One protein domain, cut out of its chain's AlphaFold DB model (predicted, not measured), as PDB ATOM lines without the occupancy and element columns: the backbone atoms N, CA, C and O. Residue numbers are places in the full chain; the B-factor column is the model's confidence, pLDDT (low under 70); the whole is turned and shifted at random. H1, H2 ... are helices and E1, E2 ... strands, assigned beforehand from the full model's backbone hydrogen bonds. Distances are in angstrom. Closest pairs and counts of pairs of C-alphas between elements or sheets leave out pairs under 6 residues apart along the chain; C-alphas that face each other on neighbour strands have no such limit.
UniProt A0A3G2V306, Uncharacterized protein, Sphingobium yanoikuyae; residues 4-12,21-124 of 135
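This is residues 4 to 12 and 21 to 124 of the 135 residues of an uncharacterized protein of Sphingobium yanoikuyae (UniProt A0A3G2V306). Two antiparallel strand pairs, E1 with E2 and the long hairpin of E3 and E4, stand side by side as a loose wall. H2, H3 and H4 lie over one of its faces, H3 where the two pairs meet, and H1 packs beside the end of H2. The printed part has 113 residues, in the order H1 E1 H2 H3 H4 E2 E3 E4; the class is mixed, helices and strands. It is compact, with a radius of gyration of the C-alphas of 14.8 A and spans of 46 by 32 by 21 A.

Find C-alpha 4 at (-22.906, -40.727, -33.263), where H1, residues 4 to 12, begins. E1 is residues 21 to 25; H2, residues 32 to 45, runs 19.6 A. Then come H3, residues 55 to 62, H4, residues 68 to 76, and E2, residues 79 to 84. E3, residues 89 to 100, runs 30.2 A and bends by 58 degrees at residue 94. E4, residues 114 to 123, runs 29.3 A to C-alpha 123 at (-8.656, -13.873, -39.108).

H1 touches residues 41 to 45 of H2 alone, closest at the C-alphas of Thr 7 and Arg 45, 6.7 A. Look at N 22 and O 82, 2.8 A, between E1 and E2, and at N 92 and O 120, 3.0 A, in the E3 and E4 hairpin. The closest C-alphas of H3 and E2 are Ala 55 and Gln 81, 5.6 A; of H4 and E3, Ala 70 and Val 98, 6.5 A. In H1, H2, H3 and H4 every O i to N i+4 pair is within hydrogen-bond range.

The C-alphas of Arg 87 and Asp 105 are farthest apart, 46.9 A. Residues 13 to 20 are not printed; C-alphas 12 and 21 are 15.3 A apart across the cut. The link E3 to E4 is long. Residues 49 to 50 have pLDDT under 70.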
ATOM      1  N   ASP A   4     -24.087 -40.244 -33.993       91.06
ATOM      2  CA  ASP A   4     -22.906 -40.727 -33.263       91.06
ATOM      3  C   ASP A   4     -21.748 -41.114 -34.199       91.06
ATOM      4  O   ASP A   4     -20.599 -40.834 -33.878       91.06
ATOM      5  N   TYR A   5     -22.024 -41.696 -35.376       93.50
ATOM      6  CA  TYR A   5     -20.974 -42.000 -36.360       93.50
ATOM      7  C   TYR A   5     -20.342 -40.721 -36.901       93.50
ATOM      8  O   TYR A   5     -19.119 -40.609 -36.936       93.50
ATOM      9  N   LEU A   6     -21.172 -39.738 -37.255       94.44
ATOM     10  CA  LEU A   6     -20.701 -38.426 -37.678       94.44
ATOM     11  C   LEU A   6     -19.911 -37.731 -36.564       94.44
ATOM     12  O   LEU A   6     -18.850 -37.178 -36.821       94.44
ATOM     13  N   THR A   7     -20.386 -37.814 -35.319       94.62
ATOM     14  CA  THR A   7     -19.666 -37.271 -34.161       94.62
ATOM     15  C   THR A   7     -18.292 -37.910 -34.024       94.62
ATOM     16  O   THR A   7     -17.306 -37.192 -33.898       94.62
ATOM     17  N   ASN A   8     -18.204 -39.238 -34.096       95.25
ATOM     18  CA  ASN A   8     -16.928 -39.943 -34.005       95.25
ATOM     19  C   ASN A   8     -15.987 -39.549 -35.147       95.25
ATOM     20  O   ASN A   8     -14.812 -39.279 -34.900       95.25
ATOM     21  N   PHE A   9     -16.504 -39.446 -36.374       95.50
ATOM     22  CA  PHE A   9     -15.734 -38.973 -37.521       95.50
ATOM     23  C   PHE A   9     -15.190 -37.556 -37.292       95.50
ATOM     24  O   PHE A   9     -13.981 -37.362 -37.352       95.50
ATOM     25  N   ILE A  10     -16.047 -36.596 -36.929       94.75
ATOM     26  CA  ILE A  10     -15.628 -35.215 -36.644       94.75
ATOM     27  C   ILE A  10     -14.555 -35.205 -35.552       94.75
ATOM     28  O   ILE A  10     -13.477 -34.665 -35.768       94.75
ATOM     29  N   THR A  11     -14.796 -35.864 -34.414       93.06
ATOM     30  CA  THR A  11     -13.842 -35.841 -33.290       93.06
ATOM     31  C   THR A  11     -12.512 -36.536 -33.577       93.06
ATOM     32  O   THR A  11     -11.535 -36.251 -32.893       93.06
ATOM     33  N   SER A  12     -12.460 -37.450 -34.551       94.38
ATOM     34  CA  SER A  12     -11.229 -38.168 -34.909       94.38
ATOM     35  C   SER A  12     -10.462 -37.518 -36.061       94.38
ATOM     36  O   SER A  12      -9.247 -37.676 -36.131       94.38
ATOM     37  N   ILE A  21     -17.539 -26.612 -40.835       95.75
ATOM     38  CA  ILE A  21     -18.933 -26.586 -41.271       95.75
ATOM     39  C   ILE A  21     -19.393 -28.040 -41.394       95.75
ATOM     40  O   ILE A  21     -18.710 -28.859 -42.011       95.75
ATOM     41  N   VAL A  22     -20.541 -28.363 -40.803       96.19
ATOM     42  CA  VAL A  22     -21.173 -29.684 -40.871       96.19
ATOM     43  C   VAL A  22     -22.586 -29.502 -41.404       96.19
ATOM     44  O   VAL A  22     -23.445 -28.964 -40.707       96.19
ATOM     45  N   ALA A  23     -22.829 -29.940 -42.637       95.62
ATOM     46  CA  ALA A  23     -24.085 -29.698 -43.336       95.62
ATOM     47  C   ALA A  23     -24.664 -30.966 -43.966       95.62
ATOM     48  O   ALA A  23     -23.922 -31.866 -44.361       95.62
ATOM     49  N   GLY A  24     -25.988 -31.009 -44.089       93.31
ATOM     50  CA  GLY A  24     -26.702 -32.048 -44.825       93.31
ATOM     51  C   GLY A  24     -28.086 -32.338 -44.258       93.31
ATOM     52  O   GLY A  24     -28.565 -31.653 -43.352       93.31
ATOM     53  N   ASP A  25     -28.708 -33.391 -44.783       92.56
ATOM     54  CA  ASP A  25     -29.932 -33.959 -44.228       92.56
ATOM     55  C   ASP A  25     -29.597 -34.888 -43.052       92.56
ATOM     56  O   ASP A  25     -29.018 -35.971 -43.195       92.56
ATOM     57  N   PHE A  26     -29.989 -34.466 -41.854       90.25
ATOM     58  CA  PHE A  26     -29.777 -35.241 -40.633       90.25
ATOM     59  C   PHE A  26     -30.938 -36.188 -40.320       90.25
ATOM     60  O   PHE A  26     -30.905 -36.860 -39.286       90.25
ATOM     61  N   ASN A  27     -31.983 -36.231 -41.158       83.94
ATOM     62  CA  ASN A  27     -33.181 -37.054 -40.959       83.94
ATOM     63  C   ASN A  27     -33.835 -36.864 -39.569       83.94
ATOM     64  O   ASN A  27     -34.481 -37.761 -39.005       83.94
ATOM     65  N   VAL A  28     -33.655 -35.666 -39.000       85.44
ATOM     66  CA  VAL A  28     -34.194 -35.268 -37.695       85.44
ATOM     67  C   VAL A  28     -35.676 -34.947 -37.816       85.44
ATOM     68  O   VAL A  28     -36.501 -35.551 -37.124       85.44
ATOM     69  N   GLY A  29     -36.018 -34.026 -38.720       83.38
ATOM     70  CA  GLY A  29     -37.393 -33.621 -38.968       83.38
ATOM     71  C   GLY A  29     -38.082 -33.068 -37.716       83.38
ATOM     72  O   GLY A  29     -37.495 -32.349 -36.908       83.38
ATOM     73  N   SER A  30     -39.344 -33.456 -37.529       81.25
ATOM     74  CA  SER A  30     -40.178 -33.058 -36.390       81.25
ATOM     75  C   SER A  30     -40.033 -33.951 -35.151       81.25
ATOM     76  O   SER A  30     -40.753 -33.733 -34.180       81.25
ATOM     77  N   VAL A  31     -39.132 -34.944 -35.143       88.94
ATOM     78  CA  VAL A  31     -38.983 -35.886 -34.017       88.94
ATOM     79  C   VAL A  31     -38.152 -35.242 -32.893       88.94
ATOM     80  O   VAL A  31     -36.930 -35.116 -33.046       88.94
ATOM     81  N   PRO A  32     -38.741 -34.878 -31.732       88.75
ATOM     82  CA  PRO A  32     -38.053 -34.054 -30.733       88.75
ATOM     83  C   PRO A  32     -36.789 -34.704 -30.161       88.75
ATOM     84  O   PRO A  32     -35.759 -34.045 -30.045       88.75
ATOM     85  N   ALA A  33     -36.832 -36.011 -29.887       89.75
ATOM     86  CA  ALA A  33     -35.687 -36.749 -29.354       89.75
ATOM     87  C   ALA A  33     -34.485 -36.748 -30.316       89.75
ATOM     88  O   ALA A  33     -33.341 -36.605 -29.884       89.75
ATOM     89  N   ARG A  34     -34.726 -36.845 -31.634       89.50
ATOM     90  CA  ARG A  34     -33.656 -36.786 -32.645       89.50
ATOM     91  C   ARG A  34     -33.045 -35.393 -32.718       89.50
ATOM     92  O   ARG A  34     -31.827 -35.271 -32.786       89.50
ATOM     93  N   LYS A  35     -33.883 -34.356 -32.645       91.00
ATOM     94  CA  LYS A  35     -33.433 -32.960 -32.627       91.00
ATOM     95  C   LYS A  35     -32.587 -32.671 -31.395       91.00
ATOM     96  O   LYS A  35     -31.505 -32.111 -31.521       91.00
ATOM     97  N   GLN A  36     -33.046 -33.100 -30.223       90.94
ATOM     98  CA  GLN A  36     -32.300 -32.943 -28.978       90.94
ATOM     99  C   GLN A  36     -30.950 -33.665 -29.036       90.94
ATOM    100  O   GLN A  36     -29.937 -33.084 -28.655       90.94
ATOM    101  N   MET A  37     -30.917 -34.898 -29.554       91.31
ATOM    102  CA  MET A  37     -29.671 -35.647 -29.734       91.31
ATOM    103  C   MET A  37     -28.708 -34.925 -30.686       91.31
ATOM    104  O   MET A  37     -27.535 -34.782 -30.350       91.31
ATOM    105  N   LEU A  38     -29.194 -34.445 -31.837       93.12
ATOM    106  CA  LEU A  38     -28.387 -33.691 -32.801       93.12
ATOM    107  C   LEU A  38     -27.780 -32.438 -32.162       93.12
ATOM    108  O   LEU A  38     -26.561 -32.289 -32.158       93.12
ATOM    109  N   LEU A  39     -28.617 -31.578 -31.576       91.88
ATOM    110  CA  LEU A  39     -28.173 -30.320 -30.972       91.88
ATOM    111  C   LEU A  39     -27.216 -30.560 -29.799       91.88
ATOM    112  O   LEU A  39     -26.197 -29.889 -29.687       91.88
ATOM    113  N   SER A  40     -27.494 -31.561 -28.956       91.50
ATOM    114  CA  SER A  40     -26.611 -31.919 -27.843       91.50
ATOM    115  C   SER A  40     -25.233 -32.373 -28.329       91.50
ATOM    116  O   SER A  40     -24.218 -31.948 -27.773       91.50
ATOM    117  N   ARG A  41     -25.169 -33.214 -29.371       92.19
ATOM    118  CA  ARG A  41     -23.900 -33.689 -29.944       92.19
ATOM    119  C   ARG A  41     -23.135 -32.559 -30.621       92.19
ATOM    120  O   ARG A  41     -21.944 -32.432 -30.357       92.19
ATOM    121  N   ALA A  42     -23.821 -31.722 -31.395       93.12
ATOM    122  CA  ALA A  42     -23.237 -30.524 -31.983       93.12
ATOM    123  C   ALA A  42     -22.578 -29.650 -30.905       93.12
ATOM    124  O   ALA A  42     -21.365 -29.450 -30.947       93.12
ATOM    125  N   GLN A  43     -23.342 -29.254 -29.881       90.81
ATOM    126  CA  GLN A  43     -22.873 -28.356 -28.819       90.81
ATOM    127  C   GLN A  43     -21.713 -28.921 -27.996       90.81
ATOM    128  O   GLN A  43     -20.843 -28.181 -27.553       90.81
ATOM    129  N   SER A  44     -21.717 -30.229 -27.729       88.56
ATOM    130  CA  SER A  44     -20.756 -30.830 -26.794       88.56
ATOM    131  C   SER A  44     -19.537 -31.459 -27.461       88.56
ATOM    132  O   SER A  44     -18.569 -31.769 -26.768       88.56
ATOM    133  N   ARG A  45     -19.589 -31.734 -28.772       91.62
ATOM    134  CA  ARG A  45     -18.581 -32.577 -29.440       91.62
ATOM    135  C   ARG A  45     -18.086 -32.047 -30.777       91.62
ATOM    136  O   ARG A  45     -17.098 -32.587 -31.265       91.62
ATOM    137  N   TRP A  46     -18.760 -31.080 -31.397       92.62
ATOM    138  CA  TRP A  46     -18.366 -30.570 -32.718       92.62
ATOM    139  C   TRP A  46     -17.691 -29.195 -32.652       92.62
ATOM    140  O   TRP A  46     -17.317 -28.659 -33.687       92.62
ATOM    141  N   CYS A  47     -17.491 -28.644 -31.454       82.88
ATOM    142  CA  CYS A  47     -16.745 -27.411 -31.205       82.88
ATOM    143  C   CYS A  47     -15.792 -27.584 -30.014       82.88
ATOM    144  O   CYS A  47     -16.007 -28.446 -29.164       82.88
ATOM    145  N   GLN A  48     -14.744 -26.760 -29.949       70.56
ATOM    146  CA  GLN A  48     -13.753 -26.799 -28.862       70.56
ATOM    147  C   GLN A  48     -14.112 -25.871 -27.698       70.56
ATOM    148  O   GLN A  48     -13.993 -26.272 -26.546       70.56
ATOM    149  N   ASP A  49     -14.607 -24.669 -28.000       68.31
ATOM    150  CA  ASP A  49     -14.829 -23.611 -27.001       68.31
ATOM    151  C   ASP A  49     -16.321 -23.382 -26.687       68.31
ATOM    152  O   ASP A  49     -16.688 -22.390 -26.070       68.31
ATOM    153  N   GLY A  50     -17.195 -24.305 -27.105       63.84
ATOM    154  CA  GLY A  50     -18.639 -24.248 -26.838       63.84
ATOM    155  C   GLY A  50     -19.456 -23.385 -27.805       63.84
ATOM    156  O   GLY A  50     -20.682 -23.417 -27.728       63.84
ATOM    157  N   ASP A  51     -18.808 -22.682 -28.734       73.38
ATOM    158  CA  ASP A  51     -19.469 -21.872 -29.760       73.38
ATOM    159  C   ASP A  51     -19.706 -22.702 -31.030       73.38
ATOM    160  O   ASP A  51     -18.828 -22.826 -31.889       73.38
ATOM    161  N   ILE A  52     -20.895 -23.287 -31.153       83.44
ATOM    162  CA  ILE A  52     -21.398 -23.824 -32.418       83.44
ATOM    163  C   ILE A  52     -22.778 -23.247 -32.685       83.44
ATOM    164  O   ILE A  52     -23.633 -23.214 -31.802       83.44
ATOM    165  N   ASP A  53     -22.987 -22.815 -33.919       88.75
ATOM    166  CA  ASP A  53     -24.239 -22.226 -34.363       88.75
ATOM    167  C   ASP A  53     -24.787 -22.971 -35.574       88.75
ATOM    168  O   ASP A  53     -24.042 -23.617 -36.311       88.75
ATOM    169  N   ASP A  54     -26.099 -22.884 -35.790       95.25
ATOM    170  CA  ASP A  54     -26.727 -23.308 -37.039       95.25
ATOM    171  C   ASP A  54     -27.036 -22.094 -37.925       95.25
ATOM    172  O   ASP A  54     -27.383 -21.018 -37.433       95.25
ATOM    173  N   ALA A  55     -26.918 -22.259 -39.243       97.31
ATOM    174  CA  ALA A  55     -27.074 -21.169 -40.203       97.31
ATOM    175  C   ALA A  55     -28.424 -20.441 -40.069       97.31
ATOM    176  O   ALA A  55     -28.472 -19.214 -40.103       97.31
ATOM    177  N   TYR A  56     -29.531 -21.166 -39.876       96.81
ATOM    178  CA  TYR A  56     -30.852 -20.546 -39.751       96.81
ATOM    179  C   TYR A  56     -31.050 -19.822 -38.415       96.81
ATOM    180  O   TYR A  56     -31.705 -18.775 -38.375       96.81
ATOM    181  N   GLY A  57     -30.521 -20.379 -37.325       95.12
ATOM    182  CA  GLY A  57     -30.459 -19.735 -36.017       95.12
ATOM    183  C   GLY A  57     -29.664 -18.434 -36.076       95.12
ATOM    184  O   GLY A  57     -30.156 -17.394 -35.632       95.12
ATOM    185  N   GLU A  58     -28.497 -18.462 -36.718       96.31
ATOM    186  CA  GLU A  58     -27.656 -17.278 -36.872       96.31
ATOM    187  C   GLU A  58     -28.278 -16.230 -37.795       96.31
ATOM    188  O   GLU A  58     -28.287 -15.045 -37.463       96.31
ATOM    189  N   ALA A  59     -28.884 -16.650 -38.909       97.44
ATOM    190  CA  ALA A  59     -29.621 -15.747 -39.786       97.44
ATOM    191  C   ALA A  59     -30.716 -14.992 -39.021       97.44
ATOM    192  O   ALA A  59     -30.862 -13.782 -39.185       97.44
ATOM    193  N   ALA A  60     -31.437 -15.680 -38.128       95.62
ATOM    194  CA  ALA A  60     -32.443 -15.046 -37.285       95.62
ATOM    195  C   ALA A  60     -31.832 -14.033 -36.299       95.62
ATOM    196  O   ALA A  60     -32.376 -12.940 -36.159       95.62
ATOM    197  N   ARG A  61     -30.705 -14.360 -35.648       95.50
ATOM    198  CA  ARG A  61     -30.019 -13.441 -34.716       95.50
ATOM    199  C   ARG A  61     -29.460 -12.199 -35.409       95.50
ATOM    200  O   ARG A  61     -29.520 -11.113 -34.843       95.50
ATOM    201  N   ARG A  62     -28.954 -12.351 -36.634       95.19
ATOM    202  CA  ARG A  62     -28.398 -11.256 -37.445       95.19
ATOM    203  C   ARG A  62     -29.446 -10.446 -38.206       95.19
ATOM    204  O   ARG A  62     -29.095  -9.448 -38.824       95.19
ATOM    205  N   GLY A  63     -30.708 -10.876 -38.207       96.75
ATOM    206  CA  GLY A  63     -31.756 -10.241 -39.008       96.75
ATOM    207  C   GLY A  63     -31.590 -10.450 -40.519       96.75
ATOM    208  O   GLY A  63     -32.075  -9.638 -41.303       96.75
ATOM    209  N   ILE A  64     -30.920 -11.528 -40.942       97.25
ATOM    210  CA  ILE A  64     -30.813 -11.901 -42.357       97.25
ATOM    211  C   ILE A  64     -32.195 -12.355 -42.838       97.25
ATOM    212  O   ILE A  64     -32.791 -13.291 -42.296       97.25
ATOM    213  N   ALA A  65     -32.713 -11.682 -43.865       96.69
ATOM    214  CA  ALA A  65     -34.008 -12.004 -44.441       96.69
ATOM    215  C   ALA A  65     -33.982 -13.397 -45.086       96.69
ATOM    216  O   ALA A  65     -33.123 -13.706 -45.906       96.69
ATOM    217  N   LEU A  66     -34.957 -14.233 -44.729       97.69
ATOM    218  CA  LEU A  66     -35.143 -15.553 -45.330       97.69
ATOM    219  C   LEU A  66     -36.218 -15.485 -46.419       97.69
ATOM    220  O   LEU A  66     -37.237 -14.814 -46.242       97.69
ATOM    221  N   SER A  67     -36.043 -16.226 -47.512       97.38
ATOM    222  CA  SER A  67     -37.117 -16.471 -48.481       97.38
ATOM    223  C   SER A  67     -38.242 -17.327 -47.870       97.38
ATOM    224  O   SER A  67     -38.119 -17.861 -46.760       97.38
ATOM    225  N   ALA A  68     -39.370 -17.462 -48.576       97.19
ATOM    226  CA  ALA A  68     -40.453 -18.352 -48.148       97.19
ATOM    227  C   ALA A  68     -39.977 -19.808 -48.027       97.19
ATOM    228  O   ALA A  68     -40.231 -20.453 -47.008       97.19
ATOM    229  N   ASP A  69     -39.194 -20.271 -48.997       97.88
ATOM    230  CA  ASP A  69     -38.642 -21.623 -49.015       97.88
ATOM    231  C   ASP A  69     -37.581 -21.855 -47.944       97.88
ATOM    232  O   ASP A  69     -37.578 -22.901 -47.296       97.88
ATOM    233  N   ALA A  70     -36.744 -20.859 -47.654       97.69
ATOM    234  CA  ALA A  70     -35.808 -20.938 -46.537       97.69
ATOM    235  C   ALA A  70     -36.552 -21.086 -45.195       97.69
ATOM    236  O   ALA A  70     -36.174 -21.900 -44.351       97.69
ATOM    237  N   ARG A  71     -37.662 -20.356 -45.001       97.38
ATOM    238  CA  ARG A  71     -38.525 -20.529 -43.818       97.38
ATOM    239  C   ARG A  71     -39.197 -21.902 -43.789       97.38
ATOM    240  O   ARG A  71     -39.311 -22.492 -42.712       97.38
ATOM    241  N   PHE A  72     -39.637 -22.408 -44.940       96.38
ATOM    242  CA  PHE A  72     -40.227 -23.740 -45.064       96.38
ATOM    243  C   PHE A  72     -39.224 -24.841 -44.694       96.38
ATOM    244  O   PHE A  72     -39.534 -25.685 -43.850       96.38
ATOM    245  N   SER A  73     -38.008 -24.786 -45.242       95.62
ATOM    246  CA  SER A  73     -36.917 -25.716 -44.928       95.62
ATOM    247  C   SER A  73     -36.578 -25.699 -43.435       95.62
ATOM    248  O   SER A  73     -36.656 -26.731 -42.759       95.62
ATOM    249  N   ARG A  74     -36.363 -24.498 -42.872       95.25
ATOM    250  CA  ARG A  74     -36.134 -24.300 -41.432       95.25
ATOM    251  C   ARG A  74     -37.231 -24.938 -40.576       95.25
ATOM    252  O   ARG A  74     -36.936 -25.552 -39.553       95.25
ATOM    253  N   LYS A  75     -38.501 -24.804 -40.979       94.00
ATOM    254  CA  LYS A  75     -39.643 -25.397 -40.266       94.00
ATOM    255  C   LYS A  75     -39.630 -26.926 -40.330       94.00
ATOM    256  O   LYS A  75     -39.986 -27.565 -39.341       94.00
ATOM    257  N   ARG A  76     -39.234 -27.517 -41.464       93.25
ATOM    258  CA  ARG A  76     -39.134 -28.978 -41.619       93.25
ATOM    259  C   ARG A  76     -37.986 -29.579 -40.818       93.25
ATOM    260  O   ARG A  76     -38.110 -30.736 -40.427       93.25
ATOM    261  N   ALA A  77     -36.923 -28.816 -40.552       92.75
ATOM    262  CA  ALA A  77     -35.817 -29.206 -39.673       92.75
ATOM    263  C   ALA A  77     -35.149 -30.545 -40.061       92.75
ATOM    264  O   ALA A  77     -34.722 -31.323 -39.200       92.75
ATOM    265  N   ARG A  78     -35.084 -30.831 -41.367       91.88
ATOM    266  CA  ARG A  78     -34.370 -31.991 -41.922       91.88
ATOM    267  C   ARG A  78     -32.941 -31.619 -42.300       91.88
ATOM    268  O   ARG A  78     -32.004 -32.279 -41.857       91.88
ATOM    269  N   ASP A  79     -32.806 -30.499 -43.000       94.31
ATOM    270  CA  ASP A  79     -31.539 -29.964 -43.478       94.31
ATOM    271  C   ASP A  79     -30.952 -28.974 -42.470       94.31
ATOM    272  O   ASP A  79     -31.578 -27.971 -42.113       94.31
ATOM    273  N   TRP A  80     -29.736 -29.250 -42.012       95.31
ATOM    274  CA  TRP A  80     -29.017 -28.403 -41.062       95.31
ATOM    275  C   TRP A  80     -27.634 -28.071 -41.597       95.31
ATOM    276  O   TRP A  80     -27.046 -28.846 -42.347       95.31
ATOM    277  N   GLN A  81     -27.112 -26.925 -41.179       97.00
ATOM    278  CA  GLN A  81     -25.741 -26.515 -41.433       97.00
ATOM    279  C   GLN A  81     -25.212 -25.861 -40.168       97.00
ATOM    280  O   GLN A  81     -25.575 -24.731 -39.842       97.00
ATOM    281  N   PHE A  82     -24.407 -26.624 -39.437       96.62
ATOM    282  CA  PHE A  82     -23.716 -26.178 -38.240       96.62
ATOM    283  C   PHE A  82     -22.355 -25.623 -38.612       96.62
ATOM    284  O   PHE A  82     -21.711 -26.134 -39.529       96.62
ATOM    285  N   PHE A  83     -21.895 -24.623 -37.875       95.75
ATOM    286  CA  PHE A  83     -20.570 -24.067 -38.067       95.75
ATOM    287  C   PHE A  83     -19.967 -23.600 -36.746       95.75
ATOM    288  O   PHE A  83     -20.670 -23.167 -35.833       95.75
ATOM    289  N   THR A  84     -18.646 -23.709 -36.647       93.25
ATOM    290  CA  THR A  84     -17.864 -23.247 -35.496       93.25
ATOM    291  C   THR A  84     -16.541 -22.654 -35.990       93.25
ATOM    292  O   THR A  84     -15.972 -23.147 -36.977       93.25
ATOM    293  N   PRO A  85     -16.052 -21.567 -35.368       91.50
ATOM    294  CA  PRO A  85     -14.766 -20.985 -35.726       91.50
ATOM    295  C   PRO A  85     -13.602 -21.939 -35.408       91.50
ATOM    296  O   PRO A  85     -13.692 -22.823 -34.561       91.50
ATOM    297  N   GLY A  86     -12.471 -21.730 -36.079       89.19
ATOM    298  CA  GLY A  86     -11.193 -22.329 -35.702       89.19
ATOM    299  C   GLY A  86     -10.398 -21.398 -34.788       89.19
ATOM    300  O   GLY A  86     -10.683 -20.205 -34.687       89.19
ATOM    301  N   ARG A  87      -9.304 -21.894 -34.196       85.69
ATOM    302  CA  ARG A  87      -8.425 -21.077 -33.325       85.69
ATOM    303  C   ARG A  87      -7.871 -19.806 -33.984       85.69
ATOM    304  O   ARG A  87      -7.457 -18.892 -33.278       85.69
ATOM    305  N   ARG A  88      -7.794 -19.765 -35.318       84.88
ATOM    306  CA  ARG A  88      -7.220 -18.642 -36.088       84.88
ATOM    307  C   ARG A  88      -8.190 -18.009 -37.082       84.88
ATOM    308  O   ARG A  88      -7.830 -17.015 -37.708       84.88
ATOM    309  N   THR A  89      -9.385 -18.566 -37.250       89.19
ATOM    310  CA  THR A  89     -10.312 -18.139 -38.302       89.19
ATOM    311  C   THR A  89     -11.739 -18.178 -37.796       89.19
ATOM    312  O   THR A  89     -12.211 -19.232 -37.376       89.19
ATOM    313  N   ASP A  90     -12.425 -17.048 -37.894       90.31
ATOM    314  CA  ASP A  90     -13.853 -16.942 -37.639       90.31
ATOM    315  C   ASP A  90     -14.656 -17.169 -38.924       90.31
ATOM    316  O   ASP A  90     -14.208 -16.841 -40.030       90.31
ATOM    317  N   LEU A  91     -15.848 -17.739 -38.748       92.50
ATOM    318  CA  LEU A  91     -16.872 -17.890 -39.775       92.50
ATOM    319  C   LEU A  91     -18.013 -16.929 -39.471       92.50
ATOM    320  O   LEU A  91     -18.658 -17.037 -38.432       92.50
ATOM    321  N   GLU A  92     -18.278 -16.014 -40.393       93.50
ATOM    322  CA  GLU A  92     -19.377 -15.065 -40.272       93.50
ATOM    323  C   GLU A  92     -20.412 -15.319 -41.365       93.50
ATOM    324  O   GLU A  92     -20.116 -15.178 -42.551       93.50
ATOM    325  N   LEU A  93     -21.631 -15.690 -40.970       96.69
ATOM    326  CA  LEU A  93     -22.731 -15.889 -41.908       96.69
ATOM    327  C   LEU A  93     -23.133 -14.555 -42.555       96.69
ATOM    328  O   LEU A  93     -23.467 -13.600 -41.851       96.69
ATOM    329  N   SER A  94     -23.150 -14.510 -43.890       96.75
ATOM    330  CA  SER A  94     -23.525 -13.322 -44.665       96.75
ATOM    331  C   SER A  94     -24.859 -13.448 -45.399       96.75
ATOM    332  O   SER A  94     -25.581 -12.459 -45.497       96.75
ATOM    333  N   SER A  95     -25.201 -14.629 -45.922       97.81
ATOM    334  CA  SER A  95     -26.473 -14.854 -46.627       97.81
ATOM    335  C   SER A  95     -26.948 -16.299 -46.518       97.81
ATOM    336  O   SER A  95     -26.159 -17.209 -46.251       97.81
ATOM    337  N   ILE A  96     -28.250 -16.491 -46.746       98.31
ATOM    338  CA  ILE A  96     -28.850 -17.790 -47.038       98.31
ATOM    339  C   ILE A  96     -29.637 -17.665 -48.337       98.31
ATOM    340  O   ILE A  96     -30.546 -16.841 -48.433       98.31
ATOM    341  N   ASP A  97     -29.324 -18.533 -49.289       97.75
ATOM    342  CA  ASP A  97     -29.907 -18.556 -50.627       97.75
ATOM    343  C   ASP A  97     -30.574 -19.913 -50.883       97.75
ATOM    344  O   ASP A  97     -30.137 -20.935 -50.356       97.75
ATOM    345  N   VAL A  98     -31.645 -19.937 -51.681       97.38
ATOM    346  CA  VAL A  98     -32.394 -21.158 -52.026       97.38
ATOM    347  C   VAL A  98     -32.259 -21.421 -53.527       97.38
ATOM    348  O   VAL A  98     -33.012 -20.834 -54.302       97.38
ATOM    349  N   PRO A  99     -31.294 -22.250 -53.971       95.62
ATOM    350  CA  PRO A  99     -31.121 -22.578 -55.386       95.62
ATOM    351  C   PRO A  99     -32.260 -23.418 -55.978       95.62
ATOM    352  O   PRO A  99     -32.459 -23.369 -57.187       95.62
ATOM    353  N   PHE A 100     -32.983 -24.197 -55.165       96.38
ATOM    354  CA  PHE A 100     -34.173 -24.926 -55.607       96.38
ATOM    355  C   PHE A 100     -35.152 -25.146 -54.450       96.38
ATOM    356  O   PHE A 100     -34.751 -25.393 -53.310       96.38
ATOM    357  N   GLY A 101     -36.444 -25.086 -54.755       96.12
ATOM    358  CA  GLY A 101     -37.522 -25.194 -53.781       96.12
ATOM    359  C   GLY A 101     -38.862 -25.357 -54.482       96.12
ATOM    360  O   GLY A 101     -39.001 -26.274 -55.293       96.12
ATOM    361  N   HIS A 102     -39.827 -24.497 -54.165       98.00
ATOM    362  CA  HIS A 102     -41.116 -24.492 -54.850       98.00
ATOM    363  C   HIS A 102     -41.046 -23.659 -56.135       98.00
ATOM    364  O   HIS A 102     -40.613 -22.506 -56.125       98.00
ATOM    365  N   GLU A 103     -41.535 -24.238 -57.225       96.19
ATOM    366  CA  GLU A 103     -41.831 -23.529 -58.469       96.19
ATOM    367  C   GLU A 103     -43.096 -22.656 -58.313       96.19
ATOM    368  O   GLU A 103     -43.861 -22.831 -57.356       96.19
ATOM    369  N   PRO A 104     -43.378 -21.723 -59.245       95.06
ATOM    370  CA  PRO A 104     -44.568 -20.869 -59.172       95.06
ATOM    371  C   PRO A 104     -45.908 -21.622 -59.108       95.06
ATOM    372  O   PRO A 104     -46.880 -21.089 -58.578       95.06
ATOM    373  N   ASP A 105     -45.969 -22.847 -59.635       95.94
ATOM    374  CA  ASP A 105     -47.148 -23.722 -59.580       95.94
ATOM    375  C   ASP A 105     -47.219 -24.586 -58.303       95.94
ATOM    376  O   ASP A 105     -48.155 -25.365 -58.121       95.94
ATOM    377  N   GLY A 106     -46.245 -24.432 -57.399       94.50
ATOM    378  CA  GLY A 106     -46.136 -25.163 -56.140       94.50
ATOM    379  C   GLY A 106     -45.490 -26.544 -56.257       94.50
ATOM    380  O   GLY A 106     -45.355 -27.224 -55.236       94.50
ATOM    381  N   THR A 107     -45.082 -26.977 -57.453       96.75
ATOM    382  CA  THR A 107     -44.306 -28.214 -57.614       96.75
ATOM    383  C   THR A 107     -42.884 -28.048 -57.076       96.75
ATOM    384  O   THR A 107     -42.408 -26.936 -56.854       96.75
ATOM    385  N   MET A 108     -42.203 -29.165 -56.811       97.06
ATOM    386  CA  MET A 108     -40.817 -29.163 -56.341       97.06
ATOM    387  C   MET A 108     -39.986 -30.188 -57.111       97.06
ATOM    388  O   MET A 108     -40.456 -31.292 -57.392       97.06
ATOM    389  N   LEU A 109     -38.722 -29.846 -57.376       94.69
ATOM    390  CA  LEU A 109     -37.735 -30.759 -57.972       94.69
ATOM    391  C   LEU A 109     -37.383 -31.939 -57.046       94.69
ATOM    392  O   LEU A 109     -37.062 -33.029 -57.512       94.69
ATOM    393  N   SER A 110     -37.407 -31.705 -55.735       93.44
ATOM    394  CA  SER A 110     -37.054 -32.650 -54.673       93.44
ATOM    395  C   SER A 110     -38.067 -32.535 -53.535       93.44
ATOM    396  O   SER A 110     -38.734 -31.512 -53.396       93.44
ATOM    397  N   ASP A 111     -38.175 -33.543 -52.672       92.50
ATOM    398  CA  ASP A 111     -38.968 -33.444 -51.440       92.50
ATOM    399  C   ASP A 111     -38.298 -32.565 -50.358       92.50
ATOM    400  O   ASP A 111     -38.868 -32.342 -49.278       92.50
ATOM    401  N   HIS A 112     -37.107 -32.040 -50.668       95.00
ATOM    402  CA  HIS A 112     -36.346 -31.059 -49.900       95.00
ATOM    403  C   HIS A 112     -36.204 -29.731 -50.660       95.00
ATOM    404  O   HIS A 112     -36.130 -29.686 -51.886       95.00
ATOM    405  N   VAL A 113     -36.099 -28.644 -49.897       96.25
ATOM    406  CA  VAL A 113     -35.638 -27.342 -50.393       96.25
ATOM    407  C   VAL A 113     -34.123 -27.298 -50.232       96.25
ATOM    408  O   VAL A 113     -33.623 -27.404 -49.108       96.25
ATOM    409  N   GLY A 114     -33.394 -27.106 -51.326       95.44
ATOM    410  CA  GLY A 114     -31.954 -26.895 -51.278       95.44
ATOM    411  C   GLY A 114     -31.648 -25.477 -50.837       95.44
ATOM    412  O   GLY A 114     -32.168 -24.532 -51.423       95.44
ATOM    413  N   TYR A 115     -30.789 -25.311 -49.833       96.25
ATOM    414  CA  TYR A 115     -30.278 -24.000 -49.449       96.25
ATOM    415  C   TYR A 115     -28.753 -23.989 -49.380       96.25
ATOM    416  O   TYR A 115     -28.116 -25.007 -49.103       96.25
ATOM    417  N   SER A 116     -28.181 -22.814 -49.615       96.94
ATOM    418  CA  SER A 116     -26.769 -22.511 -49.422       96.94
ATOM    419  C   SER A 116     -26.627 -21.431 -48.358       96.94
ATOM    420  O   SER A 116     -27.472 -20.542 -48.259       96.94
ATOM    421  N   ALA A 117     -25.566 -21.509 -47.562       97.69
ATOM    422  CA  ALA A 117     -25.181 -20.461 -46.629       97.69
ATOM    423  C   ALA A 117     -23.821 -19.912 -47.059       97.69
ATOM    424  O   ALA A 117     -22.875 -20.674 -47.269       97.69
ATOM    425  N   THR A 118     -23.725 -18.595 -47.187       97.69
ATOM    426  CA  THR A 118     -22.468 -17.929 -47.536       97.69
ATOM    427  C   THR A 118     -21.790 -17.448 -46.264       97.69
ATOM    428  O   THR A 118     -22.414 -16.768 -45.449       97.69
ATOM    429  N   TYR A 119     -20.509 -17.786 -46.107       96.25
ATOM    430  CA  TYR A 119     -19.695 -17.390 -44.960       96.25
ATOM    431  C   TYR A 119     -18.515 -16.531 -45.397       96.25
ATOM    432  O   TYR A 119     -17.804 -16.863 -46.347       96.25
ATOM    433  N   GLN A 120     -18.261 -15.460 -44.654       95.50
ATOM    434  CA  GLN A 120     -17.004 -14.727 -44.725       95.50
ATOM    435  C   GLN A 120     -15.997 -15.360 -43.764       95.50
ATOM    436  O   GLN A 120     -16.311 -15.604 -42.598       95.50
ATOM    437  N   LEU A 121     -14.776 -15.592 -44.249       92.94
ATOM    438  CA  LEU A 121     -13.648 -15.989 -43.411       92.94
ATOM    439  C   LEU A 121     -12.970 -14.739 -42.857       92.94
ATOM    440  O   LEU A 121     -12.604 -13.843 -43.620       92.94
ATOM    441  N   ARG A 122     -12.750 -14.694 -41.543       90.25
ATOM    442  CA  ARG A 122     -11.989 -13.613 -40.902       90.25
ATOM    443  C   ARG A 122     -10.859 -14.179 -40.070       90.25
ATOM    444  O   ARG A 122     -11.015 -15.217 -39.443       90.25
ATOM    445  N   ASN A 123      -9.718 -13.499 -40.037       87.12
ATOM    446  CA  ASN A 123      -8.656 -13.873 -39.108       87.12
ATOM    447  C   ASN A 123      -9.111 -13.560 -37.684       87.12
ATOM    448  O   ASN A 123      -9.437 -12.413 -37.376       87.12
ATOM    449  N   ARG A 124      -9.089 -14.571 -36.816       79.81
ATOM    450  CA  ARG A 124      -9.401 -14.391 -35.401       79.81
ATOM    451  C   ARG A 124      -8.210 -13.715 -34.735       79.81
ATOM    452  O   ARG A 124      -7.096 -14.245 -34.761       79.81
TER     453      ARG A 124